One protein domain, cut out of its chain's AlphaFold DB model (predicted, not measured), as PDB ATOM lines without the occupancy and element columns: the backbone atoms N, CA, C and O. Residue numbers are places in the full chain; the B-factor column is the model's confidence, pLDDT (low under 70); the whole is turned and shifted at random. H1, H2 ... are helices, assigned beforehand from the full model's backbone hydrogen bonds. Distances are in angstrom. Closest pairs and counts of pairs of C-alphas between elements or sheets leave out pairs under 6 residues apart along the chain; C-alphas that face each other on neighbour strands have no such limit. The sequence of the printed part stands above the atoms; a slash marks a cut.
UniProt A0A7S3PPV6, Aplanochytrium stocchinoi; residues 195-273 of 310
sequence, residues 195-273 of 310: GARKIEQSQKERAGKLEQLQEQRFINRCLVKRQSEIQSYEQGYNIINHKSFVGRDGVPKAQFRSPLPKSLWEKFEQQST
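This is residues 195 to 273 of the 310 residues of a protein of Aplanochytrium stocchinoi (UniProt A0A7S3PPV6). The printed part is roughly a T: one long helix, H1, sticks out as the stem through residues 195 to 220, and the crossbar at its far end has short H2 near the junction, open loops on one side and H3 on the other. No two helices pack on each other, and the loops of residues 231 to 263 run from H2 to H3 with no named element. The printed part has 79 residues, with three named helices in the order H1, H2, H3, no named strand, and the class all helix. It is extended, with a radius of gyration of the C-alphas of 20.7 A and spans of 65 by 43 by 15 A.

H1, residues 195 to 222, is joined by a tight link of one residue to H2, residues 224 to 230. The two are close but not clearly touching; their closest C-alphas, those of Asn 220 and Arg 226, are 7.2 A apart. Their lines are about perpendicular, at 85 degrees. H3, residues 264 to 273, is apart from H1 and from H2. In H1, H2 and H3 every O i to N i+4 pair is within hydrogen-bond range.

H1 begins with C-alpha 195 at (80.340, 141.208, 106.643) and measures 40.5 A from first to last C-alpha. H2 measures 10.0 A, from C-alpha 224 at (116.387, 156.554, 129.610) to C-alpha 230. H3 measures 14.3 A and ends with C-alpha 273 at (121.484, 181.198, 133.302).

The two C-alphas farthest apart, those of Gly 195 and Arg 248, are 66.3 A apart. The printed part has no cut. The link from H2 to H3, 33 residues, is long. The mean pLDDT of the printed part is 80.9; residues 226 to 234, residue 257 and residues 271 to 273 are under 70.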
ATOM      1  N   GLY A 195      78.969 141.715 106.729       80.44
ATOM      2  CA  GLY A 195      80.340 141.208 106.643       80.44
ATOM      3  C   GLY A 195      81.374 142.300 106.360       80.44
ATOM      4  O   GLY A 195      82.419 142.313 106.998       80.44
ATOM      5  N   ALA A 196      81.069 143.260 105.479       79.94
ATOM      6  CA  ALA A 196      81.989 144.352 105.156       79.94
ATOM      7  C   ALA A 196      82.239 145.252 106.372       79.94
ATOM      8  O   ALA A 196      83.387 145.563 106.668       79.94
ATOM      9  N   ARG A 197      81.187 145.582 107.136       79.94
ATOM     10  CA  ARG A 197      81.323 146.366 108.375       79.94
ATOM     11  C   ARG A 197      82.142 145.641 109.439       79.94
ATOM     12  O   ARG A 197      83.009 146.253 110.046       79.94
ATOM     13  N   LYS A 198      81.905 144.337 109.635       86.69
ATOM     14  CA  LYS A 198      82.695 143.514 110.569       86.69
ATOM     15  C   LYS A 198      84.172 143.466 110.172       86.69
ATOM     16  O   LYS A 198      85.037 143.601 111.032       86.69
ATOM     17  N   ILE A 199      84.457 143.308 108.878       87.31
ATOM     18  CA  ILE A 199      85.827 143.302 108.349       87.31
ATOM     19  C   ILE A 199      86.482 144.674 108.541       87.31
ATOM     20  O   ILE A 199      87.594 144.742 109.054       87.31
ATOM     21  N   GLU A 200      85.800 145.765 108.188       87.69
ATOM     22  CA  GLU A 200      86.317 147.129 108.349       87.69
ATOM     23  C   GLU A 200      86.588 147.460 109.823       87.69
ATOM     24  O   GLU A 200      87.637 148.007 110.158       87.69
ATOM     25  N   GLN A 201      85.674 147.085 110.720       91.00
ATOM     26  CA  GLN A 201      85.843 147.275 112.157       91.00
ATOM     27  C   GLN A 201      87.028 146.466 112.694       91.00
ATOM     28  O   GLN A 201      87.879 147.021 113.384       91.00
ATOM     29  N   SER A 202      87.154 145.196 112.300       92.88
ATOM     30  CA  SER A 202      88.303 144.356 112.656       92.88
ATOM     31  C   SER A 202      89.629 144.941 112.151       92.88
ATOM     32  O   SER A 202      90.625 144.940 112.877       92.88
ATOM     33  N   GLN A 203      89.655 145.492 110.934       94.00
ATOM     34  CA  GLN A 203      90.833 146.169 110.388       94.00
ATOM     35  C   GLN A 203      91.184 147.433 111.177       94.00
ATOM     36  O   GLN A 203      92.357 147.626 111.494       94.00
ATOM     37  N   LYS A 204      90.194 148.258 111.546       95.44
ATOM     38  CA  LYS A 204      90.398 149.451 112.386       95.44
ATOM     39  C   LYS A 204      90.931 149.090 113.767       95.44
ATOM     40  O   LYS A 204      91.898 149.692 114.220       95.44
ATOM     41  N   GLU A 205      90.359 148.079 114.411       96.62
ATOM     42  CA  GLU A 205      90.825 147.595 115.714       96.62
ATOM     43  C   GLU A 205      92.255 147.053 115.637       96.62
ATOM     44  O   GLU A 205      93.084 147.347 116.498       96.62
ATOM     45  N   ARG A 206      92.580 146.289 114.586       96.00
ATOM     46  CA  ARG A 206      93.942 145.795 114.351       96.00
ATOM     47  C   ARG A 206      94.921 146.942 114.107       96.00
ATOM     48  O   ARG A 206      96.016 146.907 114.660       96.00
ATOM     49  N   ALA A 207      94.537 147.935 113.308       96.56
ATOM     50  CA  ALA A 207      95.352 149.115 113.042       96.56
ATOM     51  C   ALA A 207      95.618 149.904 114.332       96.56
ATOM     52  O   ALA A 207      96.776 150.158 114.642       96.56
ATOM     53  N   GLY A 208      94.583 150.169 115.136       97.19
ATOM     54  CA  GLY A 208      94.726 150.859 116.421       97.19
ATOM     55  C   GLY A 208      95.611 150.099 117.414       97.19
ATOM     56  O   GLY A 208      96.463 150.694 118.066       97.19
ATOM     57  N   LYS A 209      95.498 148.765 117.487       96.75
ATOM     58  CA  LYS A 209      96.402 147.940 118.313       96.75
ATOM     59  C   LYS A 209      97.852 148.011 117.834       96.75
ATOM     60  O   LYS A 209      98.766 148.052 118.653       96.75
ATOM     61  N   LEU A 210      98.080 147.995 116.520       96.25
ATOM     62  CA  LEU A 210      99.424 148.113 115.955       96.25
ATOM     63  C   LEU A 210     100.025 149.493 116.221       96.25
ATOM     64  O   LEU A 210     101.195 149.563 116.585       96.25
ATOM     65  N   GLU A 211      99.231 150.550 116.086       96.50
ATOM     66  CA  GLU A 211      99.623 151.922 116.408       96.50
ATOM     67  C   GLU A 211     100.016 152.040 117.885       96.50
ATOM     68  O   GLU A 211     101.154 152.397 118.183       96.50
ATOM     69  N   GLN A 212      99.165 151.578 118.806       95.94
ATOM     70  CA  GLN A 212      99.468 151.546 120.241       95.94
ATOM     71  C   GLN A 212     100.744 150.754 120.556       95.94
ATOM     72  O   GLN A 212     101.574 151.190 121.353       95.94
ATOM     73  N   LEU A 213     100.948 149.592 119.925       95.75
ATOM     74  CA  LEU A 213     102.175 148.811 120.103       95.75
ATOM     75  C   LEU A 213     103.407 149.544 119.565       95.75
ATOM     76  O   LEU A 213     104.479 149.459 120.166       95.75
ATOM     77  N   GLN A 214     103.293 150.239 118.433       94.06
ATOM     78  CA  GLN A 214     104.387 151.032 117.875       94.06
ATOM     79  C   GLN A 214     104.726 152.223 118.769       94.06
ATOM     80  O   GLN A 214     105.909 152.445 119.036       94.06
ATOM     81  N   GLU A 215     103.720 152.923 119.289       92.44
ATOM     82  CA  GLU A 215     103.879 154.001 120.266       92.44
ATOM     83  C   GLU A 215     104.545 153.490 121.541       92.44
ATOM     84  O   GLU A 215     105.561 154.033 121.970       92.44
ATOM     85  N   GLN A 216     104.065 152.378 122.102       90.62
ATOM     86  CA  GLN A 216     104.682 151.752 123.272       90.62
ATOM     87  C   GLN A 216     106.132 151.347 123.001       90.62
ATOM     88  O   GLN A 216     107.007 151.586 123.831       90.62
ATOM     89  N   ARG A 217     106.434 150.753 121.839       86.31
ATOM     90  CA  ARG A 217     107.814 150.417 121.435       86.31
ATOM     91  C   ARG A 217     108.670 151.664 121.248       86.31
ATOM     92  O   ARG A 217     109.864 151.624 121.520       86.31
ATOM     93  N   PHE A 218     108.103 152.757 120.749       85.31
ATOM     94  CA  PHE A 218     108.801 154.029 120.620       85.31
ATOM     95  C   PHE A 218     109.118 154.626 121.992       85.31
ATOM     96  O   PHE A 218     110.286 154.883 122.273       85.31
ATOM     97  N   ILE A 219     108.126 154.733 122.878       83.50
ATOM     98  CA  ILE A 219     108.303 155.198 124.259       83.50
ATOM     99  C   ILE A 219     109.371 154.349 124.953       83.50
ATOM    100  O   ILE A 219     110.353 154.881 125.458       83.50
ATOM    101  N   ASN A 220     109.257 153.024 124.876       80.75
ATOM    102  CA  ASN A 220     110.218 152.094 125.466       80.75
ATOM    103  C   ASN A 220     111.651 152.236 124.931       80.75
ATOM    104  O   ASN A 220     112.589 151.981 125.679       80.75
ATOM    105  N   ARG A 221     111.834 152.636 123.664       74.94
ATOM    106  CA  ARG A 221     113.161 152.923 123.088       74.94
ATOM    107  C   ARG A 221     113.749 154.243 123.589       74.94
ATOM    108  O   ARG A 221     114.966 154.367 123.629       74.94
ATOM    109  N   CYS A 222     112.906 155.212 123.936       71.06
ATOM    110  CA  CYS A 222     113.321 156.551 124.358       71.06
ATOM    111  C   CYS A 222     113.427 156.707 125.886       71.06
ATOM    112  O   CYS A 222     113.996 157.693 126.362       71.06
ATOM    113  N   LEU A 223     112.877 155.764 126.660       75.25
ATOM    114  CA  LEU A 223     112.935 155.774 128.120       75.25
ATOM    115  C   LEU A 223     114.361 155.501 128.616       75.25
ATOM    116  O   LEU A 223     114.821 154.361 128.660       75.25
ATOM    117  N   VAL A 224     115.017 156.569 129.071       70.69
ATOM    118  CA  VAL A 224     116.387 156.554 129.610       70.69
ATOM    119  C   VAL A 224     116.550 155.538 130.748       70.69
ATOM    120  O   VAL A 224     117.527 154.801 130.742       70.69
ATOM    121  N   LYS A 225     115.572 155.433 131.664       71.50
ATOM    122  CA  LYS A 225     115.604 154.485 132.800       71.50
ATOM    123  C   LYS A 225     115.722 153.024 132.352       71.50
ATOM    124  O   LYS A 225     116.584 152.286 132.809       71.50
ATOM    125  N   ARG A 226     114.912 152.626 131.370       69.75
ATOM    126  CA  ARG A 226     114.970 151.272 130.809       69.75
ATOM    127  C   ARG A 226     116.297 151.027 130.092       69.75
ATOM    128  O   ARG A 226     116.834 149.926 130.136       69.75
ATOM    129  N   GLN A 227     116.823 152.043 129.411       68.69
ATOM    130  CA  GLN A 227     118.096 151.928 128.713       68.69
ATOM    131  C   GLN A 227     119.276 151.814 129.691       68.69
ATOM    132  O   GLN A 227     120.191 151.046 129.408       68.69
ATOM    133  N   SER A 228     119.240 152.493 130.844       69.25
ATOM    134  CA  SER A 228     120.244 152.326 131.904       69.25
ATOM    135  C   SER A 228     120.173 150.954 132.578       69.25
ATOM    136  O   SER A 228     121.216 150.344 132.807       69.25
ATOM    137  N   GLU A 229     118.960 150.445 132.822       69.12
ATOM    138  CA  GLU A 229     118.716 149.127 133.425       69.12
ATOM    139  C   GLU A 229     119.157 147.982 132.493       69.12
ATOM    140  O   GLU A 229     119.951 147.129 132.883       69.12
ATOM    141  N   ILE A 230     118.714 147.980 131.225       65.50
ATOM    142  CA  ILE A 230     119.051 146.917 130.257       65.50
ATOM    143  C   ILE A 230     120.542 146.915 129.923       65.50
ATOM    144  O   ILE A 230     121.154 145.855 129.820       65.50
ATOM    145  N   GLN A 231     121.151 148.088 129.747       61.66
ATOM    146  CA  GLN A 231     122.576 148.173 129.424       61.66
ATOM    147  C   GLN A 231     123.479 147.966 130.647       61.66
ATOM    148  O   GLN A 231     124.677 148.212 130.542       61.66
ATOM    149  N   SER A 232     122.932 147.476 131.774       58.75
ATOM    150  CA  SER A 232     123.719 146.953 132.903       58.75
ATOM    151  C   SER A 232     124.761 147.955 133.415       58.75
ATOM    152  O   SER A 232     125.810 147.586 133.945       58.75
ATOM    153  N   TYR A 233     124.460 149.255 133.305       63.19
ATOM    154  CA  TYR A 233     125.319 150.312 133.838       63.19
ATOM    155  C   TYR A 233     125.513 150.169 135.348       63.19
ATOM    156  O   TYR A 233     126.584 150.504 135.845       63.19
ATOM    157  N   GLU A 234     124.500 149.639 136.038       65.25
ATOM    158  CA  GLU A 234     124.529 149.323 137.467       65.25
ATOM    159  C   GLU A 234     125.374 148.081 137.786       65.25
ATOM    160  O   GLU A 234     125.991 148.020 138.842       65.25
ATOM    161  N   GLN A 235     125.448 147.107 136.872       71.44
ATOM    162  CA  GLN A 235     126.181 145.854 137.089       71.44
ATOM    163  C   GLN A 235     127.668 145.947 136.711       71.44
ATOM    164  O   GLN A 235     128.468 145.127 137.150       71.44
ATOM    165  N   GLY A 236     128.061 146.946 135.912       79.69
ATOM    166  CA  GLY A 236     129.466 147.233 135.586       79.69
ATOM    167  C   GLY A 236     130.050 146.452 134.398       79.69
ATOM    168  O   GLY A 236     131.206 146.680 134.030       79.69
ATOM    169  N   TYR A 237     129.263 145.597 133.743       82.94
ATOM    170  CA  TYR A 237     129.663 144.819 132.566       82.94
ATOM    171  C   TYR A 237     128.532 144.718 131.534       82.94
ATOM    172  O   TYR A 237     127.363 144.888 131.859       82.94
ATOM    173  N   ASN A 238     128.870 144.444 130.275       81.50
ATOM    174  CA  ASN A 238     127.911 144.302 129.181       81.50
ATOM    175  C   ASN A 238     127.227 142.929 129.235       81.50
ATOM    176  O   ASN A 238     127.892 141.922 129.019       81.50
ATOM    177  N   ILE A 239     125.909 142.876 129.439       78.75
ATOM    178  CA  ILE A 239     125.140 141.616 129.516       78.75
ATOM    179  C   ILE A 239     125.206 140.710 128.277       78.75
ATOM    180  O   ILE A 239     124.949 139.521 128.406       78.75
ATOM    181  N   ILE A 240     125.516 141.229 127.085       81.69
ATOM    182  CA  ILE A 240     125.545 140.409 125.859       81.69
ATOM    183  C   ILE A 240     126.880 139.669 125.744       81.69
ATOM    184  O   ILE A 240     126.922 138.490 125.413       81.69
ATOM    185  N   ASN A 241     127.977 140.375 126.025       84.81
ATOM    186  CA  ASN A 241     129.335 139.870 125.807       84.81
ATOM    187  C   ASN A 241     130.078 139.555 127.117       84.81
ATOM    188  O   ASN A 241     131.243 139.175 127.070       84.81
ATOM    189  N   HIS A 242     129.451 139.798 128.270       83.56
ATOM    190  CA  HIS A 242     129.990 139.667 129.629       83.56
ATOM    191  C   HIS A 242     131.319 140.400 129.911       83.56
ATOM    192  O   HIS A 242     131.947 140.174 130.941       83.56
ATOM    193  N   LYS A 243     131.752 141.317 129.036       86.19
ATOM    194  CA  LYS A 243     132.961 142.135 129.232       86.19
ATOM    195  C   LYS A 243     132.679 143.333 130.132       86.19
ATOM    196  O   LYS A 243     131.624 143.957 130.003       86.19
ATOM    197  N   SER A 244     133.627 143.692 130.995       87.06
ATOM    198  CA  SER A 244     133.523 144.888 131.835       87.06
ATOM    199  C   SER A 244     133.469 146.166 130.991       87.06
ATOM    200  O   SER A 244     134.007 146.236 129.884       87.06
ATOM    201  N   PHE A 245     132.824 147.209 131.517       85.69
ATOM    202  CA  PHE A 245     132.859 148.545 130.902       85.69
ATOM    203  C   PHE A 245     134.121 149.343 131.270       85.69
ATOM    204  O   PHE A 245     134.351 150.421 130.730       85.69
ATOM    205  N   VAL A 246     134.908 148.841 132.224       83.50
ATOM    206  CA  VAL A 246     136.108 149.482 132.776       83.50
ATOM    207  C   VAL A 246     137.274 148.498 132.683       83.50
ATOM    208  O   VAL A 246     137.079 147.302 132.899       83.50
ATOM    209  N   GLY A 247     138.477 148.987 132.383       84.94
ATOM    210  CA  GLY A 247     139.702 148.183 132.293       84.94
ATOM    211  C   GLY A 247     140.311 148.151 130.888       84.94
ATOM    212  O   GLY A 247     139.759 148.726 129.952       84.94
ATOM    213  N   ARG A 248     141.465 147.482 130.754       83.19
ATOM    214  CA  ARG A 248     142.270 147.444 129.515       83.19
ATOM    215  C   ARG A 248     141.518 146.843 128.322       83.19
ATOM    216  O   ARG A 248     141.629 147.372 127.224       83.19
ATOM    217  N   ASP A 249     140.711 145.813 128.575       86.06
ATOM    218  CA  ASP A 249     139.897 145.127 127.559       86.06
ATOM    219  C   ASP A 249     138.407 145.514 127.634       86.06
ATOM    220  O   ASP A 249     137.529 144.790 127.146       86.06
ATOM    221  N   GLY A 250     138.111 146.642 128.289       83.94
ATOM    222  CA  GLY A 250     136.751 147.111 128.516       83.94
ATOM    223  C   GLY A 250     136.076 147.595 127.233       83.94
ATOM    224  O   GLY A 250     136.684 148.265 126.399       83.94
ATOM    225  N   VAL A 251     134.790 147.277 127.072       85.38
ATOM    226  CA  VAL A 251     133.988 147.768 125.937       85.38
ATOM    227  C   VAL A 251     133.370 149.115 126.315       85.38
ATOM    228  O   VAL A 251     132.823 149.230 127.413       85.38
ATOM    229  N   PRO A 252     133.401 150.142 125.445       82.94
ATOM    230  CA  PRO A 252     132.791 151.424 125.763       82.94
ATOM    231  C   PRO A 252     131.276 151.305 125.942       82.94
ATOM    232  O   PRO A 252     130.581 150.555 125.252       82.94
ATOM    233  N   LYS A 253     130.764 152.105 126.876       80.00
ATOM    234  CA  LYS A 253     129.336 152.249 127.159       80.00
ATOM    235  C   LYS A 253     128.601 152.841 125.950       80.00
ATOM    236  O   LYS A 253     129.054 153.818 125.354       80.00
ATOM    237  N   ALA A 254     127.462 152.255 125.585       76.38
ATOM    238  CA  ALA A 254     126.682 152.707 124.437       76.38
ATOM    239  C   ALA A 254     125.972 154.035 124.744       76.38
ATOM    240  O   ALA A 254     125.173 154.119 125.670       76.38
ATOM    241  N   GLN A 255     126.223 155.071 123.943       73.50
ATOM    242  CA  GLN A 255     125.633 156.390 124.178       73.50
ATOM    243  C   GLN A 255     124.095 156.353 124.136       73.50
ATOM    244  O   GLN A 255     123.488 155.728 123.258       73.50
ATOM    245  N   PHE A 256     123.459 157.049 125.083       72.00
ATOM    246  CA  PHE A 256     122.009 157.228 125.086       72.00
ATOM    247  C   PHE A 256     121.586 158.047 123.862       72.00
ATOM    248  O   PHE A 256     122.191 159.069 123.544       72.00
ATOM    249  N   ARG A 257     120.525 157.608 123.171       69.94
ATOM    250  CA  ARG A 257     119.974 158.356 122.025       69.94
ATOM    251  C   ARG A 257     119.217 159.611 122.464       69.94
ATOM    252  O   ARG A 257     119.038 160.523 121.664       69.94
ATOM    253  N   SER A 258     118.768 159.648 123.715       71.94
ATOM    254  CA  SER A 258     118.152 160.801 124.362       71.94
ATOM    255  C   SER A 258     119.072 161.333 125.466       71.94
ATOM    256  O   SER A 258     119.753 160.544 126.125       71.94
ATOM    257  N   PRO A 259     119.121 162.660 125.688       72.94
ATOM    258  CA  PRO A 259     119.874 163.207 126.806       72.94
ATOM    259  C   PRO A 259     119.283 162.694 128.122       72.94
ATOM    260  O   PRO A 259     118.062 162.567 128.261       72.94
ATOM    261  N   LEU A 260     120.151 162.418 129.095       73.56
ATOM    262  CA  LEU A 260     119.722 162.053 130.441       73.56
ATOM    263  C   LEU A 260     118.815 163.152 131.019       73.56
ATOM    264  O   LEU A 260     119.022 164.341 130.741       73.56
ATOM    265  N   PRO A 261     117.791 162.786 131.812       75.06
ATOM    266  CA  PRO A 261     116.990 163.780 132.496       75.06
ATOM    267  C   PRO A 261     117.905 164.579 133.421       75.06
ATOM    268  O   PRO A 261     118.528 164.027 134.323       75.06
ATOM    269  N   LYS A 262     117.968 165.886 133.179       80.19
ATOM    270  CA  LYS A 262     118.783 166.805 133.972       80.19
ATOM    271  C   LYS A 262     118.391 166.734 135.445       80.19
ATOM    272  O   LYS A 262     117.192 166.686 135.761       80.19
ATOM    273  N   SER A 263     119.386 166.761 136.323       82.94
ATOM    274  CA  SER A 263     119.175 166.818 137.772       82.94
ATOM    275  C   SER A 263     118.374 168.069 138.159       82.94
ATOM    276  O   SER A 263     118.350 169.054 137.419       82.94
ATOM    277  N   LEU A 264     117.703 168.057 139.317       82.31
ATOM    278  CA  LEU A 264     117.015 169.249 139.836       82.31
ATOM    279  C   LEU A 264     117.975 170.443 139.949       82.31
ATOM    280  O   LEU A 264     117.594 171.555 139.595       82.31
ATOM    281  N   TRP A 265     119.224 170.190 140.342       81.31
ATOM    282  CA  TRP A 265     120.275 171.205 140.434       81.31
ATOM    283  C   TRP A 265     120.689 171.755 139.064       81.31
ATOM    284  O   TRP A 265     120.667 172.964 138.866       81.31
ATOM    285  N   GLU A 266     120.933 170.890 138.074       85.62
ATOM    286  CA  GLU A 266     121.235 171.318 136.695       85.62
ATOM    287  C   GLU A 266     120.075 172.097 136.058       85.62
ATOM    288  O   GLU A 266     120.279 173.040 135.292       85.62
ATOM    289  N   LYS A 267     118.829 171.714 136.366       82.38
ATOM    290  CA  LYS A 267     117.642 172.469 135.946       82.38
ATOM    291  C   LYS A 267     117.619 173.853 136.593       82.38
ATOM    292  O   LYS A 267     117.258 174.818 135.921       82.38
ATOM    293  N   PHE A 268     118.012 173.958 137.862       80.25
ATOM    294  CA  PHE A 268     118.074 175.222 138.593       80.25
ATOM    295  C   PHE A 268     119.165 176.152 138.036       80.25
ATOM    296  O   PHE A 268     118.911 177.334 137.807       80.25
ATOM    297  N   GLU A 269     120.345 175.620 137.714       81.94
ATOM    298  CA  GLU A 269     121.431 176.362 137.056       81.94
ATOM    299  C   GLU A 269     121.064 176.815 135.637       81.94
ATOM    300  O   GLU A 269     121.394 177.919 135.200       81.94
ATOM    301  N   GLN A 270     120.305 176.006 134.902       74.56
ATOM    302  CA  GLN A 270     119.794 176.413 133.593       74.56
ATOM    303  C   GLN A 270     118.727 177.501 133.693       74.56
ATOM    304  O   GLN A 270     118.685 178.415 132.873       74.56
ATOM    305  N   GLN A 271     117.877 177.461 134.718       68.06
ATOM    306  CA  GLN A 271     116.936 178.551 134.970       68.06
ATOM    307  C   GLN A 271     117.651 179.837 135.399       68.06
ATOM    308  O   GLN A 271     117.245 180.923 134.979       68.06
ATOM    309  N   SER A 272     118.722 179.743 136.192       62.41
ATOM    310  CA  SER A 272     119.502 180.911 136.611       62.41
ATOM    311  C   SER A 272     120.275 181.534 135.442       62.41
ATOM    312  O   SER A 272     120.295 182.757 135.306       62.41
ATOM    313  N   THR A 273     120.820 180.724 134.530       60.34
ATOM    314  CA  THR A 273     121.484 181.198 133.302       60.34
ATOM    315  C   THR A 273     120.502 181.810 132.298       60.34
ATOM    316  O   THR A 273     120.767 182.898 131.791       60.34
TER     317      THR A 273